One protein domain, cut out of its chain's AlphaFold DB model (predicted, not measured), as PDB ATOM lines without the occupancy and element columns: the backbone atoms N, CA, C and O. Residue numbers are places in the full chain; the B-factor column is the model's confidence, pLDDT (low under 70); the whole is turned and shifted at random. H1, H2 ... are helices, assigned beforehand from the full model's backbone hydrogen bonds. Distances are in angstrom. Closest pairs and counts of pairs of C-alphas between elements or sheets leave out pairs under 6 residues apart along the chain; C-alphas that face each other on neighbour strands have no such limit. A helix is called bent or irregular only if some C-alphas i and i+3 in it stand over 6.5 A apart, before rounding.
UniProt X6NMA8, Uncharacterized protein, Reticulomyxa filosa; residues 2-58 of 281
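AT A GLANCE: This is residues 2 to 58 of the 281 residues of an uncharacterized protein of Reticulomyxa filosa (UniProt X6NMA8). One long helix, H2, with a kink near residue 44, makes the length of the model, and a short helix, H1, folds back from its first end as an open hook with no contact between the two. The printed part has 57 residues, with two named helices in the order H1, H2 and no named strand, and its class is all helix. It is extended, a rod spanning 61 by 24 by 11 A, with a radius of gyration of the C-alphas of 19.3 A.

IN THESE COORDINATES: H2, residues 19 to 57, measures 53.0 A from C-alpha 19 at (-66.818, -26.799, 0.714) to C-alpha 57 at (-27.564, 2.863, 20.412). H1, residues 2 to 14, measures 18.2 A and begins with C-alpha 2 at (-60.961, -6.252, -7.644).

HOW THE PARTS SIT: H2 has a kink of 36 degrees near residue 44. It is neither bent nor irregular, but only just: C-alphas 46 and 49 are 6.4 A apart. H1 and H2 are apart, joined by a tight link of 4 residues. In H1 every O i to N i+4 pair is within hydrogen-bond range; in H2, 31 of 35 are.

THE WHOLE: The two C-alphas farthest apart, those of His 16 and Asn 58, are 61.5 A apart. The printed part has no cut. Its mean pLDDT is 75.6, and 18 residues are under 70, among them residues 11 to 19.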
ATOM      1  N   VAL A   2     -59.807  -5.888  -6.787       69.19
ATOM      2  CA  VAL A   2     -60.961  -6.252  -7.644       69.19
ATOM      3  C   VAL A   2     -60.705  -7.489  -8.525       69.19
ATOM      4  O   VAL A   2     -61.522  -8.399  -8.545       69.19
ATOM      5  N   ALA A   3     -59.533  -7.598  -9.160       67.88
ATOM      6  CA  ALA A   3     -59.184  -8.766  -9.983       67.88
ATOM      7  C   ALA A   3     -59.068 -10.083  -9.184       67.88
ATOM      8  O   ALA A   3     -59.439 -11.140  -9.683       67.88
ATOM      9  N   MET A   4     -58.611 -10.019  -7.927       69.94
ATOM     10  CA  MET A   4     -58.556 -11.195  -7.046       69.94
ATOM     11  C   MET A   4     -59.956 -11.634  -6.605       69.94
ATOM     12  O   MET A   4     -60.229 -12.828  -6.557       69.94
ATOM     13  N   ALA A   5     -60.856 -10.680  -6.348       69.56
ATOM     14  CA  ALA A   5     -62.250 -10.978  -6.029       69.56
ATOM     15  C   ALA A   5     -62.977 -11.614  -7.226       69.56
ATOM     16  O   ALA A   5     -63.642 -12.632  -7.068       69.56
ATOM     17  N   ILE A   6     -62.789 -11.073  -8.435       78.56
ATOM     18  CA  ILE A   6     -63.381 -11.620  -9.666       78.56
ATOM     19  C   ILE A   6     -62.851 -13.033  -9.949       78.56
ATOM     20  O   ILE A   6     -63.644 -13.925 -10.234       78.56
ATOM     21  N   GLY A   7     -61.542 -13.270  -9.805       75.44
ATOM     22  CA  GLY A   7     -60.955 -14.607  -9.956       75.44
ATOM     23  C   GLY A   7     -61.480 -15.620  -8.931       75.44
ATOM     24  O   GLY A   7     -61.736 -16.771  -9.277       75.44
ATOM     25  N   PHE A   8     -61.715 -15.185  -7.690       72.06
ATOM     26  CA  PHE A   8     -62.293 -16.018  -6.633       72.06
ATOM     27  C   PHE A   8     -63.759 -16.390  -6.913       72.06
ATOM     28  O   PHE A   8     -64.128 -17.559  -6.804       72.06
ATOM     29  N   PHE A   9     -64.578 -15.426  -7.348       77.31
ATOM     30  CA  PHE A   9     -65.967 -15.681  -7.752       77.31
ATOM     31  C   PHE A   9     -66.062 -16.541  -9.019       77.31
ATOM     32  O   PHE A   9     -66.923 -17.415  -9.101       77.31
ATOM     33  N   TYR A  10     -65.152 -16.348  -9.976       74.62
ATOM     34  CA  TYR A  10     -65.071 -17.158 -11.191       74.62
ATOM     35  C   TYR A  10     -64.713 -18.618 -10.880       74.62
ATOM     36  O   TYR A  10     -65.340 -19.530 -11.417       74.62
ATOM     37  N   LEU A  11     -63.778 -18.866  -9.958       69.06
ATOM     38  CA  LEU A  11     -63.453 -20.220  -9.499       69.06
ATOM     39  C   LEU A  11     -64.628 -20.887  -8.769       69.06
ATOM     40  O   LEU A  11     -64.923 -22.048  -9.053       69.06
ATOM     41  N   LEU A  12     -65.336 -20.156  -7.899       69.88
ATOM     42  CA  LEU A  12     -66.527 -20.650  -7.191       69.88
ATOM     43  C   LEU A  12     -67.668 -21.064  -8.133       69.88
ATOM     44  O   LEU A  12     -68.376 -22.022  -7.837       69.88
ATOM     45  N   PHE A  13     -67.843 -20.358  -9.254       67.44
ATOM     46  CA  PHE A  13     -68.892 -20.660 -10.234       67.44
ATOM     47  C   PHE A  13     -68.497 -21.742 -11.243       67.44
ATOM     48  O   PHE A  13     -69.341 -22.532 -11.656       67.44
ATOM     49  N   THR A  14     -67.227 -21.787 -11.655       64.12
ATOM     50  CA  THR A  14     -66.767 -22.687 -12.733       64.12
ATOM     51  C   THR A  14     -66.446 -24.091 -12.221       64.12
ATOM     52  O   THR A  14     -66.426 -25.057 -12.981       64.12
ATOM     53  N   THR A  15     -66.204 -24.233 -10.919       60.41
ATOM     54  CA  THR A  15     -65.901 -25.521 -10.305       60.41
ATOM     55  C   THR A  15     -66.951 -25.816  -9.240       60.41
ATOM     56  O   THR A  15     -67.076 -25.081  -8.269       60.41
ATOM     57  N   HIS A  16     -67.720 -26.897  -9.403       58.81
ATOM     58  CA  HIS A  16     -68.644 -27.426  -8.386       58.81
ATOM     59  C   HIS A  16     -67.863 -27.978  -7.170       58.81
ATOM     60  O   HIS A  16     -67.930 -29.162  -6.833       58.81
ATOM     61  N   LEU A  17     -67.022 -27.153  -6.549       57.97
ATOM     62  CA  LEU A  17     -66.162 -27.543  -5.444       57.97
ATOM     63  C   LEU A  17     -67.005 -27.633  -4.179       57.97
ATOM     64  O   LEU A  17     -67.491 -26.636  -3.652       57.97
ATOM     65  N   SER A  18     -67.124 -28.854  -3.664       67.94
ATOM     66  CA  SER A  18     -67.565 -29.097  -2.293       67.94
ATOM     67  C   SER A  18     -66.749 -28.236  -1.321       67.94
ATOM     68  O   SER A  18     -65.531 -28.104  -1.486       67.94
ATOM     69  N   ALA A  19     -67.410 -27.682  -0.297       67.94
ATOM     70  CA  ALA A  19     -66.818 -26.799   0.714       67.94
ATOM     71  C   ALA A  19     -65.491 -27.337   1.287       67.94
ATOM     72  O   ALA A  19     -64.570 -26.570   1.561       67.94
ATOM     73  N   ALA A  20     -65.344 -28.662   1.360       72.06
ATOM     74  CA  ALA A  20     -64.124 -29.339   1.789       72.06
ATOM     75  C   ALA A  20     -62.869 -28.969   0.968       72.06
ATOM     76  O   ALA A  20     -61.781 -28.842   1.524       72.06
ATOM     77  N   ARG A  21     -62.991 -28.758  -0.349       72.12
ATOM     78  CA  ARG A  21     -61.843 -28.434  -1.218       72.12
ATOM     79  C   ARG A  21     -61.425 -26.969  -1.114       72.12
ATOM     80  O   ARG A  21     -60.239 -26.667  -1.216       72.12
ATOM     81  N   VAL A  22     -62.378 -26.071  -0.860       76.38
ATOM     82  CA  VAL A  22     -62.092 -24.652  -0.596       76.38
ATOM     83  C   VAL A  22     -61.355 -24.505   0.733       76.38
ATOM     84  O   VAL A  22     -60.373 -23.771   0.808       76.38
ATOM     85  N   VAL A  23     -61.762 -25.265   1.755       77.06
ATOM     86  CA  VAL A  23     -61.059 -25.309   3.046       77.06
ATOM     87  C   VAL A  23     -59.639 -25.858   2.882       77.06
ATOM     88  O   VAL A  23     -58.700 -25.264   3.406       77.06
ATOM     89  N   ALA A  24     -59.450 -26.917   2.088       81.25
ATOM     90  CA  ALA A  24     -58.118 -27.461   1.809       81.25
ATOM     91  C   ALA A  24     -57.195 -26.455   1.088       81.25
ATOM     92  O   ALA A  24     -56.014 -26.357   1.421       81.25
ATOM     93  N   LEU A  25     -57.727 -25.672   0.140       80.62
ATOM     94  CA  LEU A  25     -56.982 -24.593  -0.522       80.62
ATOM     95  C   LEU A  25     -56.677 -23.430   0.429       80.62
ATOM     96  O   LEU A  25     -55.562 -22.919   0.434       80.62
ATOM     97  N   ALA A  26     -57.632 -23.022   1.264       82.12
ATOM     98  CA  ALA A  26     -57.399 -21.980   2.260       82.12
ATOM     99  C   ALA A  26     -56.311 -22.398   3.266       82.12
ATOM    100  O   ALA A  26     -55.457 -21.590   3.627       82.12
ATOM    101  N   GLN A  27     -56.294 -23.672   3.661       87.31
ATOM    102  CA  GLN A  27     -55.275 -24.232   4.544       87.31
ATOM    103  C   GLN A  27     -53.888 -24.268   3.879       87.31
ATOM    104  O   GLN A  27     -52.899 -23.905   4.516       87.31
ATOM    105  N   SER A  28     -53.792 -24.646   2.599       87.81
ATOM    106  CA  SER A  28     -52.507 -24.651   1.884       87.81
ATOM    107  C   SER A  28     -51.979 -23.239   1.603       87.81
ATOM    108  O   SER A  28     -50.785 -22.998   1.785       87.81
ATOM    109  N   LEU A  29     -52.851 -22.280   1.260       87.06
ATOM    110  CA  LEU A  29     -52.477 -20.864   1.137       87.06
ATOM    111  C   LEU A  29     -52.059 -20.260   2.482       87.06
ATOM    112  O   LEU A  29     -51.087 -19.510   2.525       87.06
ATOM    113  N   GLY A  30     -52.753 -20.597   3.572       90.62
ATOM    114  CA  GLY A  30     -52.378 -20.173   4.922       90.62
ATOM    115  C   GLY A  30     -50.978 -20.657   5.300       90.62
ATOM    116  O   GLY A  30     -50.155 -19.869   5.767       90.62
ATOM    117  N   ASN A  31     -50.668 -21.920   5.001       91.75
ATOM    118  CA  ASN A  31     -49.339 -22.490   5.228       91.75
ATOM    119  C   ASN A  31     -48.259 -21.834   4.353       91.75
ATOM    120  O   ASN A  31     -47.160 -21.561   4.839       91.75
ATOM    121  N   LEU A  32     -48.564 -21.529   3.087       92.19
ATOM    122  CA  LEU A  32     -47.642 -20.829   2.189       92.19
ATOM    123  C   LEU A  32     -47.363 -19.397   2.666       92.19
ATOM    124  O   LEU A  32     -46.215 -18.954   2.669       92.19
ATOM    125  N   TRP A  33     -48.400 -18.680   3.108       88.69
ATOM    126  CA  TRP A  33     -48.265 -17.324   3.638       88.69
ATOM    127  C   TRP A  33     -47.469 -17.303   4.946       88.69
ATOM    128  O   TRP A  33     -46.584 -16.464   5.110       88.69
ATOM    129  N   GLY A  34     -47.715 -18.266   5.840       88.81
ATOM    130  CA  GLY A  34     -46.960 -18.429   7.083       88.81
ATOM    131  C   GLY A  34     -45.474 -18.700   6.842       88.81
ATOM    132  O   GLY A  34     -44.625 -18.046   7.447       88.81
ATOM    133  N   LEU A  35     -45.145 -19.600   5.908       88.31
ATOM    134  CA  LEU A  35     -43.754 -19.874   5.530       88.31
ATOM    135  C   LEU A  35     -43.086 -18.678   4.846       88.31
ATOM    136  O   LEU A  35     -41.941 -18.362   5.159       88.31
ATOM    137  N   SER A  36     -43.800 -17.977   3.962       84.81
ATOM    138  CA  SER A  36     -43.299 -16.758   3.314       84.81
ATOM    139  C   SER A  36     -42.943 -15.681   4.345       84.81
ATOM    140  O   SER A  36     -41.840 -15.131   4.324       84.81
ATOM    141  N   LEU A  37     -43.828 -15.443   5.319       82.38
ATOM    142  CA  LEU A  37     -43.573 -14.507   6.414       82.38
ATOM    143  C   LEU A  37     -42.408 -14.953   7.305       82.38
ATOM    144  O   LEU A  37     -41.605 -14.110   7.701       82.38
ATOM    145  N   ALA A  38     -42.275 -16.250   7.589       87.44
ATOM    146  CA  ALA A  38     -41.161 -16.779   8.372       87.44
ATOM    147  C   ALA A  38     -39.809 -16.556   7.670       87.44
ATOM    148  O   ALA A  38     -38.867 -16.072   8.297       87.44
ATOM    149  N   ILE A  39     -39.723 -16.827   6.365       88.44
ATOM    150  CA  ILE A  39     -38.509 -16.597   5.564       88.44
ATOM    151  C   ILE A  39     -38.158 -15.102   5.532       88.44
ATOM    152  O   ILE A  39     -36.999 -14.735   5.736       88.44
ATOM    153  N   LEU A  40     -39.157 -14.232   5.346       80.94
ATOM    154  CA  LEU A  40     -38.964 -12.779   5.381       80.94
ATOM    155  C   LEU A  40     -38.492 -12.292   6.758       80.94
ATOM    156  O   LEU A  40     -37.581 -11.466   6.826       80.94
ATOM    157  N   MET A  41     -39.054 -12.813   7.853       80.19
ATOM    158  CA  MET A  41     -38.611 -12.469   9.209       80.19
ATOM    159  C   MET A  41     -37.194 -12.959   9.500       80.19
ATOM    160  O   MET A  41     -36.442 -12.240  10.150       80.19
ATOM    161  N   VAL A  42     -36.799 -14.138   9.019       83.12
ATOM    162  CA  VAL A  42     -35.429 -14.636   9.205       83.12
ATOM    163  C   VAL A  42     -34.431 -13.795   8.406       83.12
ATOM    164  O   VAL A  42     -33.374 -13.461   8.930       83.12
ATOM    165  N   GLY A  43     -34.759 -13.387   7.179       77.88
ATOM    166  CA  GLY A  43     -33.874 -12.533   6.378       77.88
ATOM    167  C   GLY A  43     -33.767 -11.103   6.919       77.88
ATOM    168  O   GLY A  43     -32.677 -10.618   7.220       77.88
ATOM    169  N   TYR A  44     -34.905 -10.423   7.065       73.31
ATOM    170  CA  TYR A  44     -34.953  -9.006   7.436       73.31
ATOM    171  C   TYR A  44     -34.840  -8.793   8.950       73.31
ATOM    172  O   TYR A  44     -34.117  -7.916   9.422       73.31
ATOM    173  N   GLY A  45     -35.517  -9.626   9.740       72.94
ATOM    174  CA  GLY A  45     -35.541  -9.508  11.196       72.94
ATOM    175  C   GLY A  45     -34.208  -9.847  11.862       72.94
ATOM    176  O   GLY A  45     -33.869  -9.233  12.871       72.94
ATOM    177  N   LEU A  46     -33.424 -10.766  11.291       71.94
ATOM    178  CA  LEU A  46     -32.166 -11.208  11.902       71.94
ATOM    179  C   LEU A  46     -30.998 -10.244  11.654       71.94
ATOM    180  O   LEU A  46     -30.079 -10.178  12.464       71.94
ATOM    181  N   VAL A  47     -31.023  -9.484  10.557       75.19
ATOM    182  CA  VAL A  47     -29.886  -8.636  10.156       75.19
ATOM    183  C   VAL A  47     -30.201  -7.151  10.294       75.19
ATOM    184  O   VAL A  47     -29.368  -6.390  10.793       75.19
ATOM    185  N   GLU A  48     -31.400  -6.723   9.897       74.38
ATOM    186  CA  GLU A  48     -31.752  -5.303   9.856       74.38
ATOM    187  C   GLU A  48     -32.058  -4.762  11.259       74.38
ATOM    188  O   GLU A  48     -31.596  -3.678  11.622       74.38
ATOM    189  N   ILE A  49     -32.779  -5.530  12.087       74.06
ATOM    190  CA  ILE A  49     -33.207  -5.083  13.423       74.06
ATOM    191  C   ILE A  49     -32.006  -4.874  14.361       74.06
ATOM    192  O   ILE A  49     -31.916  -3.787  14.939       74.06
ATOM    193  N   PRO A  50     -31.041  -5.806  14.500       68.69
ATOM    194  CA  PRO A  50     -29.889  -5.597  15.381       68.69
ATOM    195  C   PRO A  50     -28.963  -4.485  14.881       68.69
ATOM    196  O   PRO A  50     -28.448  -3.703  15.677       68.69
ATOM    197  N   ARG A  51     -28.787  -4.363  13.557       74.25
ATOM    198  CA  ARG A  51     -27.965  -3.310  12.941       74.25
ATOM    199  C   ARG A  51     -28.580  -1.927  13.157       74.25
ATOM    200  O   ARG A  51     -27.867  -0.986  13.514       74.25
ATOM    201  N   LEU A  52     -29.902  -1.812  13.019       69.19
ATOM    202  CA  LEU A  52     -30.644  -0.595  13.335       69.19
ATOM    203  C   LEU A  52     -30.564  -0.268  14.832       69.19
ATOM    204  O   LEU A  52     -30.406   0.901  15.189       69.19
ATOM    205  N   LEU A  53     -30.635  -1.279  15.703       72.38
ATOM    206  CA  LEU A  53     -30.523  -1.111  17.153       72.38
ATOM    207  C   LEU A  53     -29.126  -0.617  17.554       72.38
ATOM    208  O   LEU A  53     -29.020   0.344  18.309       72.38
ATOM    209  N   TRP A  54     -28.065  -1.194  16.985       70.38
ATOM    210  CA  TRP A  54     -26.676  -0.782  17.211       70.38
ATOM    211  C   TRP A  54     -26.416   0.654  16.743       70.38
ATOM    212  O   TRP A  54     -25.862   1.470  17.482       70.38
ATOM    213  N   TYR A  55     -26.888   1.005  15.544       64.19
ATOM    214  CA  TYR A  55     -26.755   2.365  15.016       64.19
ATOM    215  C   TYR A  55     -27.547   3.386  15.848       64.19
ATOM    216  O   TYR A  55     -27.071   4.491  16.103       64.19
ATOM    217  N   ARG A  56     -28.736   3.008  16.336       62.66
ATOM    218  CA  ARG A  56     -29.539   3.844  17.244       62.66
ATOM    219  C   ARG A  56     -28.958   3.941  18.657       62.66
ATOM    220  O   ARG A  56     -29.214   4.947  19.322       62.66
ATOM    221  N   SER A  57     -28.195   2.939  19.091       66.75
ATOM    222  CA  SER A  57     -27.564   2.863  20.412       66.75
ATOM    223  C   SER A  57     -26.295   3.708  20.534       66.75
ATOM    224  O   SER A  57     -25.885   4.002  21.656       66.75
ATOM    225  N   ASN A  58     -25.663   4.123  19.429       72.56
ATOM    226  CA  ASN A  58     -24.474   4.975  19.491       72.56
ATOM    227  C   ASN A  58     -24.866   6.430  19.814       72.56
ATOM    228  O   ASN A  58     -25.052   7.280  18.938       72.56
TER     229      ASN A  58